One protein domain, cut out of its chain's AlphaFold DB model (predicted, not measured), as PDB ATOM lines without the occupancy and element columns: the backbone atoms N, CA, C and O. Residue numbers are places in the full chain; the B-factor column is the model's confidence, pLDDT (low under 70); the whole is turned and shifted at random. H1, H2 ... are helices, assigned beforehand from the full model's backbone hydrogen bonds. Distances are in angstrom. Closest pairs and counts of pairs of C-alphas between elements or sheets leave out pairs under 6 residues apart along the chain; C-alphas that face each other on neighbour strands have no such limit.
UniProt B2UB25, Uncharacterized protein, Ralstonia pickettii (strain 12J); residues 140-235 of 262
ATOM      1  N   LYS A 140       2.584 -10.349 -53.040       56.66
ATOM      2  CA  LYS A 140       3.102 -10.872 -51.767       56.66
ATOM      3  C   LYS A 140       2.001 -11.132 -50.739       56.66
ATOM      4  O   LYS A 140       2.037 -12.190 -50.125       56.66
ATOM      5  N   ALA A 141       1.043 -10.219 -50.563       57.62
ATOM      6  CA  ALA A 141      -0.028 -10.407 -49.587       57.62
ATOM      7  C   ALA A 141      -0.945 -11.562 -49.987       57.62
ATOM      8  O   ALA A 141      -1.251 -12.387 -49.139       57.62
ATOM      9  N   ARG A 142      -1.288 -11.705 -51.275       60.69
ATOM     10  CA  ARG A 142      -2.155 -12.809 -51.716       60.69
ATOM     11  C   ARG A 142      -1.454 -14.169 -51.709       60.69
ATOM     12  O   ARG A 142      -2.065 -15.131 -51.277       60.69
ATOM     13  N   THR A 143      -0.166 -14.269 -52.075       66.31
ATOM     14  CA  THR A 143       0.573 -15.543 -51.892       66.31
ATOM     15  C   THR A 143       0.694 -15.909 -50.416       66.31
ATOM     16  O   THR A 143       0.689 -17.082 -50.068       66.31
ATOM     17  N   LEU A 144       0.829 -14.912 -49.542       77.31
ATOM     18  CA  LEU A 144       0.868 -15.132 -48.105       77.31
ATOM     19  C   LEU A 144      -0.500 -15.566 -47.571       77.31
ATOM     20  O   LEU A 144      -0.563 -16.476 -46.757       77.31
ATOM     21  N   GLU A 145      -1.584 -14.963 -48.059       79.81
ATOM     22  CA  GLU A 145      -2.951 -15.376 -47.748       79.81
ATOM     23  C   GLU A 145      -3.234 -16.801 -48.237       79.81
ATOM     24  O   GLU A 145      -3.713 -17.613 -47.452       79.81
ATOM     25  N   GLU A 146      -2.873 -17.135 -49.478       79.31
ATOM     26  CA  GLU A 146      -2.975 -18.491 -50.034       79.31
ATOM     27  C   GLU A 146      -2.147 -19.486 -49.210       79.31
ATOM     28  O   GLU A 146      -2.682 -20.501 -48.783       79.31
ATOM     29  N   ALA A 147      -0.892 -19.167 -48.874       77.94
ATOM     30  CA  ALA A 147      -0.051 -20.025 -48.034       77.94
ATOM     31  C   ALA A 147      -0.630 -20.224 -46.621       77.94
ATOM     32  O   ALA A 147      -0.532 -21.314 -46.054       77.94
ATOM     33  N   ILE A 148      -1.254 -19.189 -46.049       86.19
ATOM     34  CA  ILE A 148      -1.981 -19.290 -44.780       86.19
ATOM     35  C   ILE A 148      -3.190 -20.222 -44.942       86.19
ATOM     36  O   ILE A 148      -3.382 -21.108 -44.111       86.19
ATOM     37  N   ILE A 149      -3.998 -20.047 -45.989       86.94
ATOM     38  CA  ILE A 149      -5.218 -20.829 -46.242       86.94
ATOM     39  C   ILE A 149      -4.877 -22.300 -46.509       86.94
ATOM     40  O   ILE A 149      -5.388 -23.183 -45.820       86.94
ATOM     41  N   GLU A 150      -3.977 -22.570 -47.452       83.31
ATOM     42  CA  GLU A 150      -3.502 -23.915 -47.790       83.31
ATOM     43  C   GLU A 150      -2.856 -24.587 -46.573       83.31
ATOM     44  O   GLU A 150      -3.161 -25.742 -46.264       83.31
ATOM     45  N   GLY A 151      -2.030 -23.849 -45.821       79.44
ATOM     46  CA  GLY A 151      -1.417 -24.328 -44.586       79.44
ATOM     47  C   GLY A 151      -2.449 -24.709 -43.523       79.44
ATOM     48  O   GLY A 151      -2.343 -25.768 -42.905       79.44
ATOM     49  N   MET A 152      -3.490 -23.892 -43.338       89.50
ATOM     50  CA  MET A 152      -4.592 -24.200 -42.423       89.50
ATOM     51  C   MET A 152      -5.331 -25.472 -42.857       89.50
ATOM     52  O   MET A 152      -5.522 -26.371 -42.035       89.50
ATOM     53  N   ILE A 153      -5.694 -25.591 -44.138       86.56
ATOM     54  CA  ILE A 153      -6.378 -26.773 -44.687       86.56
ATOM     55  C   ILE A 153      -5.527 -28.033 -44.491       86.56
ATOM     56  O   ILE A 153      -6.028 -29.047 -43.996       86.56
ATOM     57  N   ALA A 154      -4.239 -27.974 -44.835       79.12
ATOM     58  CA  ALA A 154      -3.321 -29.101 -44.722       79.12
ATOM     59  C   ALA A 154      -3.196 -29.587 -43.271       79.12
ATOM     60  O   ALA A 154      -3.334 -30.784 -43.011       79.12
ATOM     61  N   ILE A 155      -3.011 -28.671 -42.316       83.50
ATOM     62  CA  ILE A 155      -2.883 -29.040 -40.902       83.50
ATOM     63  C   ILE A 155      -4.206 -29.581 -40.348       83.50
ATOM     64  O   ILE A 155      -4.187 -30.547 -39.588       83.50
ATOM     65  N   TYR A 156      -5.363 -29.040 -40.749       85.00
ATOM     66  CA  TYR A 156      -6.656 -29.609 -40.349       85.00
ATOM     67  C   TYR A 156      -6.873 -31.024 -40.902       85.00
ATOM     68  O   TYR A 156      -7.324 -31.903 -40.165       85.00
ATOM     69  N   ARG A 157      -6.501 -31.287 -42.161       82.06
ATOM     70  CA  ARG A 157      -6.554 -32.640 -42.745       82.06
ATOM     71  C   ARG A 157      -5.623 -33.601 -42.009       82.06
ATOM     72  O   ARG A 157      -6.042 -34.694 -41.631       82.06
ATOM     73  N   GLN A 158      -4.388 -33.178 -41.741       80.12
ATOM     74  CA  GLN A 158      -3.432 -33.966 -40.960       80.12
ATOM     75  C   GLN A 158      -3.956 -34.254 -39.549       80.12
ATOM     76  O   GLN A 158      -3.871 -35.392 -39.091       80.12
ATOM     77  N   ALA A 159      -4.546 -33.261 -38.878       81.50
ATOM     78  CA  ALA A 159      -5.140 -33.438 -37.557       81.50
ATOM     79  C   ALA A 159      -6.252 -34.499 -37.573       81.50
ATOM     80  O   ALA A 159      -6.239 -35.381 -36.717       81.50
ATOM     81  N   SER A 160      -7.144 -34.470 -38.570       81.06
ATOM     82  CA  SER A 160      -8.199 -35.481 -38.743       81.06
ATOM     83  C   SER A 160      -7.617 -36.890 -38.907       81.06
ATOM     84  O   SER A 160      -7.993 -37.816 -38.190       81.06
ATOM     85  N   VAL A 161      -6.633 -37.061 -39.797       79.25
ATOM     86  CA  VAL A 161      -5.997 -38.370 -40.041       79.25
ATOM     87  C   VAL A 161      -5.288 -38.888 -38.787       79.25
ATOM     88  O   VAL A 161      -5.404 -40.065 -38.438       79.25
ATOM     89  N   LEU A 162      -4.562 -38.019 -38.079       79.75
ATOM     90  CA  LEU A 162      -3.871 -38.388 -36.844       79.75
ATOM     91  C   LEU A 162      -4.856 -38.778 -35.738       79.75
ATOM     92  O   LEU A 162      -4.600 -39.733 -35.002       79.75
ATOM     93  N   GLN A 163      -5.982 -38.071 -35.617       80.19
ATOM     94  CA  GLN A 163      -7.036 -38.406 -34.660       80.19
ATOM     95  C   GLN A 163      -7.683 -39.756 -34.968       80.19
ATOM     96  O   GLN A 163      -7.913 -40.534 -34.043       80.19
ATOM     97  N   GLU A 164      -7.930 -40.068 -36.239       80.19
ATOM     98  CA  GLU A 164      -8.475 -41.364 -36.654       80.19
ATOM     99  C   GLU A 164      -7.517 -42.516 -36.359       80.19
ATOM    100  O   GLU A 164      -7.916 -43.501 -35.736       80.19
ATOM    101  N   ARG A 165      -6.235 -42.372 -36.719       76.88
ATOM    102  CA  ARG A 165      -5.206 -43.373 -36.394       76.88
ATOM    103  C   ARG A 165      -5.067 -43.568 -34.887       76.88
ATOM    104  O   ARG A 165      -4.973 -44.697 -34.411       76.88
ATOM    105  N   PHE A 166      -5.109 -42.480 -34.115       77.44
ATOM    106  CA  PHE A 166      -5.085 -42.545 -32.655       77.44
ATOM    107  C   PHE A 166      -6.328 -43.247 -32.094       77.44
ATOM    108  O   PHE A 166      -6.211 -44.080 -31.200       77.44
ATOM    109  N   ALA A 167      -7.514 -42.982 -32.648       78.81
ATOM    110  CA  ALA A 167      -8.754 -43.641 -32.241       78.81
ATOM    111  C   ALA A 167      -8.754 -45.155 -32.513       78.81
ATOM    112  O   ALA A 167      -9.411 -45.889 -31.772       78.81
ATOM    113  N   ARG A 168      -8.038 -45.602 -33.554       79.88
ATOM    114  CA  ARG A 168      -7.872 -47.016 -33.936       79.88
ATOM    115  C   ARG A 168      -6.739 -47.732 -33.192       79.88
ATOM    116  O   ARG A 168      -6.623 -48.943 -33.306       79.88
ATOM    117  N   GLY A 169      -5.920 -47.011 -32.421       75.81
ATOM    118  CA  GLY A 169      -4.737 -47.581 -31.762       75.81
ATOM    119  C   GLY A 169      -3.565 -47.855 -32.713       75.81
ATOM    120  O   GLY A 169      -2.598 -48.494 -32.320       75.81
ATOM    121  N   GLU A 170      -3.630 -47.345 -33.945       74.56
ATOM    122  CA  GLU A 170      -2.605 -47.477 -34.994       74.56
ATOM    123  C   GLU A 170      -1.582 -46.327 -34.952       74.56
ATOM    124  O   GLU A 170      -0.712 -46.198 -35.813       74.56
ATOM    125  N   SER A 171      -1.719 -45.427 -33.978       69.06
ATOM    126  CA  SER A 171      -0.847 -44.270 -33.827       69.06
ATOM    127  C   SER A 171       0.436 -44.641 -33.091       69.06
ATOM    128  O   SER A 171       0.395 -45.225 -32.012       69.06
ATOM    129  N   SER A 172       1.576 -44.217 -33.634       61.38
ATOM    130  CA  SER A 172       2.877 -44.272 -32.959       61.38
ATOM    131  C   SER A 172       3.025 -43.223 -31.847       61.38
ATOM    132  O   SER A 172       4.010 -43.241 -31.107       61.38
ATOM    133  N   PHE A 173       2.066 -42.301 -31.709       59.34
ATOM    134  CA  PHE A 173       2.098 -41.243 -30.705       59.34
ATOM    135  C   PHE A 173       1.492 -41.710 -29.377       59.34
ATOM    136  O   PHE A 173       0.321 -42.082 -29.306       59.34
ATOM    137  N   SER A 174       2.271 -41.592 -28.298       60.16
ATOM    138  CA  SER A 174       1.820 -41.840 -26.917       60.16
ATOM    139  C   SER A 174       0.895 -40.745 -26.372       60.16
ATOM    140  O   SER A 174       0.239 -40.930 -25.347       60.16
ATOM    141  N   VAL A 175       0.830 -39.599 -27.056       66.12
ATOM    142  CA  VAL A 175       0.033 -38.435 -26.670       66.12
ATOM    143  C   VAL A 175      -0.994 -38.142 -27.753       66.12
ATOM    144  O   VAL A 175      -0.725 -38.255 -28.948       66.12
ATOM    145  N   ARG A 176      -2.191 -37.742 -27.319       67.69
ATOM    146  CA  ARG A 176      -3.280 -37.348 -28.210       67.69
ATOM    147  C   ARG A 176      -2.826 -36.225 -29.165       67.69
ATOM    148  O   ARG A 176      -2.284 -35.228 -28.677       67.69
ATOM    149  N   PRO A 177      -3.132 -36.326 -30.471       69.31
ATOM    150  CA  PRO A 177      -2.804 -35.292 -31.443       69.31
ATOM    151  C   PRO A 177      -3.372 -33.920 -31.051       69.31
ATOM    152  O   PRO A 177      -4.499 -33.837 -30.545       69.31
ATOM    153  N   PRO A 178      -2.623 -32.830 -31.277       67.56
ATOM    154  CA  PRO A 178      -3.119 -31.494 -31.008       67.56
ATOM    155  C   PRO A 178      -4.213 -31.116 -32.015       67.56
ATOM    156  O   PRO A 178      -3.993 -31.094 -33.218       67.56
ATOM    157  N   ALA A 179      -5.394 -30.783 -31.497       72.38
ATOM    158  CA  ALA A 179      -6.572 -30.417 -32.293       72.38
ATOM    159  C   ALA A 179      -7.132 -29.029 -31.944       72.38
ATOM    160  O   ALA A 179      -8.175 -28.609 -32.447       72.38
ATOM    161  N   ALA A 180      -6.470 -28.313 -31.032       79.50
ATOM    162  CA  ALA A 180      -6.872 -26.967 -30.659       79.50
ATOM    163  C   ALA A 180      -6.583 -26.003 -31.814       79.50
ATOM    164  O   ALA A 180      -5.457 -25.954 -32.311       79.50
ATOM    165  N   ALA A 181      -7.578 -25.196 -32.190       80.00
ATOM    166  CA  ALA A 181      -7.441 -24.209 -33.260       80.00
ATOM    167  C   ALA A 181      -6.243 -23.273 -33.032       80.00
ATOM    168  O   ALA A 181      -5.520 -22.968 -33.972       80.00
ATOM    169  N   ASP A 182      -5.971 -22.883 -31.785       83.75
ATOM    170  CA  ASP A 182      -4.832 -22.020 -31.455       83.75
ATOM    171  C   ASP A 182      -3.478 -22.703 -31.671       83.75
ATOM    172  O   ASP A 182      -2.503 -22.041 -32.018       83.75
ATOM    173  N   HIS A 183      -3.403 -24.025 -31.500       83.38
ATOM    174  CA  HIS A 183      -2.185 -24.773 -31.805       83.38
ATOM    175  C   HIS A 183      -1.963 -24.861 -33.317       83.38
ATOM    176  O   HIS A 183      -0.859 -24.608 -33.787       83.38
ATOM    177  N   ILE A 184      -3.025 -25.132 -34.079       85.00
ATOM    178  CA  ILE A 184      -2.984 -25.170 -35.546       85.00
ATOM    179  C   ILE A 184      -2.559 -23.807 -36.109       85.00
ATOM    180  O   ILE A 184      -1.617 -23.736 -36.894       85.00
ATOM    181  N   LYS A 185      -3.157 -22.709 -35.629       87.75
ATOM    182  CA  LYS A 185      -2.776 -21.345 -36.034       87.75
ATOM    183  C   LYS A 185      -1.322 -21.016 -35.702       87.75
ATOM    184  O   LYS A 185      -0.670 -20.350 -36.494       87.75
ATOM    185  N   ARG A 186      -0.803 -21.476 -34.555       86.56
ATOM    186  CA  ARG A 186       0.619 -21.312 -34.196       86.56
ATOM    187  C   ARG A 186       1.540 -22.042 -35.164       86.56
ATOM    188  O   ARG A 186       2.559 -21.482 -35.547       86.56
ATOM    189  N   LEU A 187       1.188 -23.264 -35.561       79.69
ATOM    190  CA  LEU A 187       1.967 -24.019 -36.542       79.69
ATOM    191  C   LEU A 187       1.987 -23.306 -37.897       79.69
ATOM    192  O   LEU A 187       3.060 -23.120 -38.460       79.69
ATOM    193  N   VAL A 188       0.832 -22.834 -38.379       81.00
ATOM    194  CA  VAL A 188       0.770 -22.056 -39.628       81.00
ATOM    195  C   VAL A 188       1.576 -20.766 -39.509       81.00
ATOM    196  O   VAL A 188       2.423 -20.521 -40.357       81.00
ATOM    197  N   ALA A 189       1.391 -19.998 -38.434       83.62
ATOM    198  CA  ALA A 189       2.125 -18.756 -38.188       83.62
ATOM    199  C   ALA A 189       3.649 -18.959 -38.220       83.62
ATOM    200  O   ALA A 189       4.361 -18.188 -38.866       83.62
ATOM    201  N   ASN A 190       4.139 -20.029 -37.585       82.38
ATOM    202  CA  ASN A 190       5.555 -20.396 -37.607       82.38
ATOM    203  C   ASN A 190       6.029 -20.800 -39.013       82.38
ATOM    204  O   ASN A 190       7.119 -20.407 -39.415       82.38
ATOM    205  N   ASN A 191       5.218 -21.549 -39.765       74.00
ATOM    206  CA  ASN A 191       5.567 -22.024 -41.107       74.00
ATOM    207  C   ASN A 191       5.575 -20.902 -42.154       74.00
ATOM    208  O   ASN A 191       6.374 -20.935 -43.086       74.00
ATOM    209  N   THR A 192       4.693 -19.912 -42.014       74.75
ATOM    210  CA  THR A 192       4.563 -18.795 -42.961       74.75
ATOM    211  C   THR A 192       5.339 -17.548 -42.533       74.75
ATOM    212  O   THR A 192       5.432 -16.599 -43.307       74.75
ATOM    213  N   GLY A 193       5.877 -17.516 -41.309       80.50
ATOM    214  CA  GLY A 193       6.614 -16.372 -40.765       80.50
ATOM    215  C   GLY A 193       5.744 -15.145 -40.467       80.50
ATOM    216  O   GLY A 193       6.240 -14.021 -40.524       80.50
ATOM    217  N   VAL A 194       4.452 -15.336 -40.171       85.31
ATOM    218  CA  VAL A 194       3.500 -14.241 -39.892       85.31
ATOM    219  C   VAL A 194       2.966 -14.293 -38.470       85.31
ATOM    220  O   VAL A 194       3.086 -15.299 -37.776       85.31
ATOM    221  N   SER A 195       2.344 -13.204 -38.021       90.94
ATOM    222  CA  SER A 195       1.703 -13.178 -36.709       90.94
ATOM    223  C   SER A 195       0.459 -14.075 -36.676       90.94
ATOM    224  O   SER A 195      -0.276 -14.216 -37.653       90.94
ATOM    225  N   ILE A 196       0.173 -14.649 -35.505       90.75
ATOM    226  CA  ILE A 196      -1.029 -15.472 -35.284       90.75
ATOM    227  C   ILE A 196      -2.310 -14.669 -35.557       90.75
ATOM    228  O   ILE A 196      -3.290 -15.228 -36.043       90.75
ATOM    229  N   SER A 197      -2.315 -13.364 -35.266       90.50
ATOM    230  CA  SER A 197      -3.460 -12.488 -35.540       90.50
ATOM    231  C   SER A 197      -3.718 -12.328 -37.037       90.50
ATOM    232  O   SER A 197      -4.875 -12.335 -37.450       90.50
ATOM    233  N   GLN A 198      -2.663 -12.247 -37.853       87.00
ATOM    234  CA  GLN A 198      -2.786 -12.208 -39.307       87.00
ATOM    235  C   GLN A 198      -3.328 -13.535 -39.852       87.00
ATOM    236  O   GLN A 198      -4.268 -13.519 -40.641       87.00
ATOM    237  N   VAL A 199      -2.829 -14.676 -39.357       89.12
ATOM    238  CA  VAL A 199      -3.380 -16.005 -39.690       89.12
ATOM    239  C   VAL A 199      -4.871 -16.088 -39.354       89.12
ATOM    240  O   VAL A 199      -5.669 -16.543 -40.168       89.12
ATOM    241  N   ASP A 200      -5.262 -15.642 -38.159       92.56
ATOM    242  CA  ASP A 200      -6.649 -15.684 -37.695       92.56
ATOM    243  C   ASP A 200      -7.573 -14.793 -38.538       92.56
ATOM    244  O   ASP A 200      -8.661 -15.226 -38.915       92.56
ATOM    245  N   ALA A 201      -7.132 -13.578 -38.873       90.06
ATOM    246  CA  ALA A 201      -7.883 -12.656 -39.718       90.06
ATOM    247  C   ALA A 201      -8.077 -13.215 -41.136       90.06
ATOM    248  O   ALA A 201      -9.210 -13.275 -41.620       90.06
ATOM    249  N   THR A 202      -7.000 -13.692 -41.768       87.31
ATOM    250  CA  THR A 202      -7.043 -14.295 -43.107       87.31
ATOM    251  C   THR A 202      -7.921 -15.542 -43.130       87.31
ATOM    252  O   THR A 202      -8.773 -15.681 -44.004       87.31
ATOM    253  N   TRP A 203      -7.775 -16.431 -42.144       93.00
ATOM    254  CA  TRP A 203      -8.569 -17.656 -42.074       93.00
ATOM    255  C   TRP A 203     -10.056 -17.373 -41.854       93.00
ATOM    256  O   TRP A 203     -10.898 -17.985 -42.501       93.00
ATOM    257  N   ARG A 204     -10.408 -16.419 -40.981       91.25
ATOM    258  CA  ARG A 204     -11.812 -16.023 -40.787       91.25
ATOM    259  C   ARG A 204     -12.430 -15.453 -42.055       91.25
ATOM    260  O   ARG A 204     -13.542 -15.847 -42.383       91.25
ATOM    261  N   LYS A 205     -11.704 -14.578 -42.754       87.38
ATOM    262  CA  LYS A 205     -12.150 -14.008 -44.028       87.38
ATOM    263  C   LYS A 205     -12.367 -15.098 -45.081       87.38
ATOM    264  O   LYS A 205     -13.394 -15.120 -45.749       87.38
ATOM    265  N   TYR A 206     -11.444 -16.056 -45.181       85.31
ATOM    266  CA  TYR A 206     -11.612 -17.193 -46.083       85.31
ATOM    267  C   TYR A 206     -12.836 -18.046 -45.724       85.31
ATOM    268  O   TYR A 206     -13.589 -18.438 -46.603       85.31
ATOM    269  N   LEU A 207     -13.097 -18.291 -44.438       89.81
ATOM    270  CA  LEU A 207     -14.281 -19.048 -44.023       89.81
ATOM    271  C   LEU A 207     -15.608 -18.301 -44.245       89.81
ATOM    272  O   LEU A 207     -16.658 -18.945 -44.239       89.81
ATOM    273  N   SER A 208     -15.607 -16.975 -44.398       84.25
ATOM    274  CA  SER A 208     -16.824 -16.219 -44.716       84.25
ATOM    275  C   SER A 208     -17.078 -16.092 -46.215       84.25
ATOM    276  O   SER A 208     -18.233 -16.121 -46.621       84.25
ATOM    277  N   GLU A 209     -16.023 -15.949 -47.017       78.44
ATOM    278  CA  GLU A 209     -16.125 -15.507 -48.419       78.44
ATOM    279  C   GLU A 209     -15.481 -16.477 -49.428       78.44
ATOM    280  O   GLU A 209     -15.597 -16.276 -50.634       78.44
ATOM    281  N   GLY A 210     -14.762 -17.500 -48.961       75.38
ATOM    282  CA  GLY A 210     -13.974 -18.400 -49.802       75.38
ATOM    283  C   GLY A 210     -14.802 -19.461 -50.527       75.38
ATOM    284  O   GLY A 210     -15.779 -19.983 -49.998       75.38
ATOM    285  N   GLU A 211     -14.341 -19.845 -51.718       69.12
ATOM    286  CA  GLU A 211     -15.001 -20.819 -52.600       69.12
ATOM    287  C   GLU A 211     -15.225 -22.196 -51.943       69.12
ATOM    288  O   GLU A 211     -16.290 -22.785 -52.091       69.12
ATOM    289  N   HIS A 212     -14.267 -22.675 -51.141       77.44
ATOM    290  CA  HIS A 212     -14.363 -23.945 -50.399       77.44
ATOM    291  C   HIS A 212     -14.579 -23.740 -48.892       77.44
ATOM    292  O   HIS A 212     -14.193 -24.575 -48.065       77.44
ATOM    293  N   ALA A 213     -15.160 -22.603 -48.502       77.50
ATOM    294  CA  ALA A 213     -15.351 -22.256 -47.100       77.50
ATOM    295  C   ALA A 213     -16.205 -23.286 -46.348       77.50
ATOM    296  O   ALA A 213     -15.901 -23.609 -45.198       77.50
ATOM    297  N   ASP A 214     -17.250 -23.816 -46.981       81.81
ATOM    298  CA  ASP A 214     -18.179 -24.741 -46.329       81.81
ATOM    299  C   ASP A 214     -17.559 -26.121 -46.089       81.81
ATOM    300  O   ASP A 214     -17.678 -26.655 -44.982       81.81
ATOM    301  N   ASP A 215     -16.770 -26.630 -47.038       82.00
ATOM    302  CA  ASP A 215     -15.973 -27.848 -46.849       82.00
ATOM    303  C   ASP A 215     -14.961 -27.680 -45.709       82.00
ATOM    304  O   ASP A 215     -14.778 -28.562 -44.864       82.00
ATOM    305  N   CYS A 216     -14.327 -26.507 -45.626       86.88
ATOM    306  CA  CYS A 216     -13.392 -26.194 -44.550       86.88
ATOM    307  C   CYS A 216     -14.091 -26.110 -43.185       86.88
ATOM    308  O   CYS A 216     -13.551 -26.596 -42.188       86.88
ATOM    309  N   LYS A 217     -15.303 -25.539 -43.112       90.50
ATOM    310  CA  LYS A 217     -16.117 -25.532 -41.883       90.50
ATOM    311  C   LYS A 217     -16.483 -26.953 -41.458       90.50
ATOM    312  O   LYS A 217     -16.357 -27.267 -40.271       90.50
ATOM    313  N   ALA A 218     -16.885 -27.805 -42.402       87.50
ATOM    314  CA  ALA A 218     -17.205 -29.205 -42.140       87.50
ATOM    315  C   ALA A 218     -15.987 -29.966 -41.588       87.50
ATOM    316  O   ALA A 218     -16.088 -30.622 -40.551       87.50
ATOM    317  N   LEU A 219     -14.812 -29.785 -42.198       87.56
ATOM    318  CA  LEU A 219     -13.557 -30.372 -41.724       87.56
ATOM    319  C   LEU A 219     -13.190 -29.905 -40.305       87.56
ATOM    320  O   LEU A 219     -12.830 -30.715 -39.449       87.56
ATOM    321  N   ILE A 220     -13.308 -28.604 -40.015       90.19
ATOM    322  CA  ILE A 220     -13.073 -28.068 -38.664       90.19
ATOM    323  C   ILE A 220     -14.021 -28.723 -37.655       90.19
ATOM    324  O   ILE A 220     -13.609 -29.056 -36.538       90.19
ATOM    325  N   GLN A 221     -15.293 -28.874 -38.022       90.50
ATOM    326  CA  GLN A 221     -16.298 -29.470 -37.156       90.50
ATOM    327  C   GLN A 221     -15.993 -30.949 -36.887       90.50
ATOM    328  O   GLN A 221     -15.992 -31.359 -35.725       90.50
ATOM    329  N   GLN A 222     -15.618 -31.708 -37.917       87.69
ATOM    330  CA  GLN A 222     -15.181 -33.098 -37.792       87.69
ATOM    331  C   GLN A 222     -14.010 -33.240 -36.809       87.69
ATOM    332  O   GLN A 222     -14.092 -34.022 -35.862       87.69
ATOM    333  N   VAL A 223     -12.953 -32.436 -36.961       86.12
ATOM    334  CA  VAL A 223     -11.775 -32.467 -36.070       86.12
ATOM    335  C   VAL A 223     -12.150 -32.131 -34.620       86.12
ATOM    336  O   VAL A 223     -11.637 -32.737 -33.671       86.12
ATOM    337  N   LYS A 224     -13.076 -31.185 -34.407       87.88
ATOM    338  CA  LYS A 224     -13.587 -30.847 -33.064       87.88
ATOM    339  C   LYS A 224     -14.374 -31.999 -32.444       87.88
ATOM    340  O   LYS A 224     -14.223 -32.278 -31.251       87.88
ATOM    341  N   GLU A 225     -15.225 -32.653 -33.222       87.94
ATOM    342  CA  GLU A 225     -16.045 -33.773 -32.763       87.94
ATOM    343  C   GLU A 225     -15.196 -35.002 -32.445       87.94
ATOM    344  O   GLU A 225     -15.362 -35.604 -31.378       87.94
ATOM    345  N   GLN A 226     -14.222 -35.311 -33.304       84.56
ATOM    346  CA  GLN A 226     -13.233 -36.358 -33.070       84.56
ATOM    347  C   GLN A 226     -12.395 -36.056 -31.816       84.56
ATOM    348  O   GLN A 226     -12.257 -36.930 -30.955       84.56
ATOM    349  N   ASP A 227     -11.934 -34.812 -31.618       84.25
ATOM    350  CA  ASP A 227     -11.220 -34.427 -30.390       84.25
ATOM    351  C   ASP A 227     -12.082 -34.649 -29.140       84.25
ATOM    352  O   ASP A 227     -11.616 -35.198 -28.138       84.25
ATOM    353  N   LYS A 228     -13.361 -34.256 -29.194       84.88
ATOM    354  CA  LYS A 228     -14.319 -34.428 -28.093       84.88
ATOM    355  C   LYS A 228     -14.561 -35.905 -27.780       84.88
ATOM    356  O   LYS A 228     -14.612 -36.278 -26.605       84.88
ATOM    357  N   ALA A 229     -14.693 -36.747 -28.803       82.25
ATOM    358  CA  ALA A 229     -14.841 -38.189 -28.646       82.25
ATOM    359  C   ALA A 229     -13.589 -38.820 -28.015       82.25
ATOM    360  O   ALA A 229     -13.701 -39.609 -27.074       82.25
ATOM    361  N   LEU A 230     -12.398 -38.411 -28.458       78.06
ATOM    362  CA  LEU A 230     -11.128 -38.858 -27.888       78.06
ATOM    363  C   LEU A 230     -10.970 -38.426 -26.424       78.06
ATOM    364  O   LEU A 230     -10.592 -39.248 -25.591       78.06
ATOM    365  N   ARG A 231     -11.343 -37.188 -26.058       76.69
ATOM    366  CA  ARG A 231     -11.353 -36.746 -24.645       76.69
ATOM    367  C   ARG A 231     -12.234 -37.633 -23.778       76.69
ATOM    368  O   ARG A 231     -11.824 -38.016 -22.690       76.69
ATOM    369  N   ARG A 232     -13.432 -37.982 -24.257       71.75
ATOM    370  CA  ARG A 232     -14.368 -38.842 -23.514       71.75
ATOM    371  C   ARG A 232     -13.821 -40.252 -23.282       71.75
ATOM    372  O   ARG A 232     -14.142 -40.835 -22.254       71.75
ATOM    373  N   LYS A 233     -12.999 -40.779 -24.197       63.84
ATOM    374  CA  LYS A 233     -12.338 -42.087 -24.048       63.84
ATOM    375  C   LYS A 233     -11.125 -42.049 -23.107       63.84
ATOM    376  O   LYS A 233     -10.876 -43.034 -22.424       63.84
ATOM    377  N   VAL A 234     -10.388 -40.935 -23.069       54.56
ATOM    378  CA  VAL A 234      -9.145 -40.790 -22.282       54.56
ATOM    379  C   VAL A 234      -9.399 -40.421 -20.816       54.56
ATOM    380  O   VAL A 234      -8.535 -40.669 -19.984       54.56
ATOM    381  N   VAL A 235     -10.567 -39.877 -20.456       45.19
ATOM    382  CA  VAL A 235     -10.920 -39.688 -19.038       45.19
ATOM    383  C   VAL A 235     -11.089 -41.072 -18.402       45.19
ATOM    384  O   VAL A 235     -12.064 -41.761 -18.724       45.19
TER     385      VAL A 235
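What this domain is: This is residues 140 to 235 of the 262 residues of an uncharacterized protein of Ralstonia pickettii (strain 12J) (UniProt B2UB25). One long helix, H1, makes the spine and the longest axis of this model, and three shorter helices wrap partly round it: H2 packs slantwise on its first half, H3 crosses it nearly at a right angle, and H4 turns a corner from H3 and runs back beside H1 the same way. A long loop folds back from the end of H1 to the start of H2. The printed part has 96 residues with four named helices, in the order H1, H2, H3, H4, and no named strand; the class is all helix, and the helix packing is mostly crossed. The whole is compact, with a radius of gyration of the C-alphas of 14.1 A, yet elongated in outline, spanning 43 by 26 by 19 A.

Where its parts are: Find C-alpha 140 at (3.102, -10.872, -51.767); from there H1, residues 140 to 168, runs 41.8 A to C-alpha 168 at (-7.872, -47.016, -33.936). Look next at H4, residues 213 to 234, which covers 31.6 A and ends with C-alpha 234 at (-9.145, -40.790, -22.282). Between them in the chain come H2, residues 181 to 192, 16.4 A long, and H3, residues 196 to 209, 20.0 A long.

How they stand to each other: Start at H1, which touches the three other helices. With residues 144 to 156 alone it touches H2, at a steep tilt of 48 degrees, opposite ways; the closest C-alphas, those of Gly 151 and Val 188, are 5.9 A apart. With residues 145 to 152 alone it touches H3, about perpendicular at 88 degrees, and the closest C-alphas are those of Ile 148 and Val 199, 6.2 A apart. H4 touches H1 at a shallow tilt of 34.7 degrees, only just short of steep, the same way; look at the closest C-alphas, Ser 160 and Val 223, 5.4 A apart. H2 and H3 touch about perpendicular at 73 degrees, closest at the C-alphas of Ala 189 and Ile 196, 5.4 A apart. H3 and H4 touch only at the corner by their link, closest at the C-alphas of Leu 207 and Ala 213, 4.6 A apart. H2 and H4 are apart. In H1, H2, H3 and H4 every O i to N i+4 pair is within hydrogen-bond range.

The domain as a whole: The C-alphas of Lys 140 and Val 235, the two farthest apart, are 45.8 A from each other. The printed part has no cut. The link from H1 to H2, residues 169 to 180, is long; those from H2 to H3 and from H3 to H4 are tight. The mean pLDDT of the printed part is 79.6; look for values under 70 at residues 140 to 143, 171 to 178, 211 and 233 to 235.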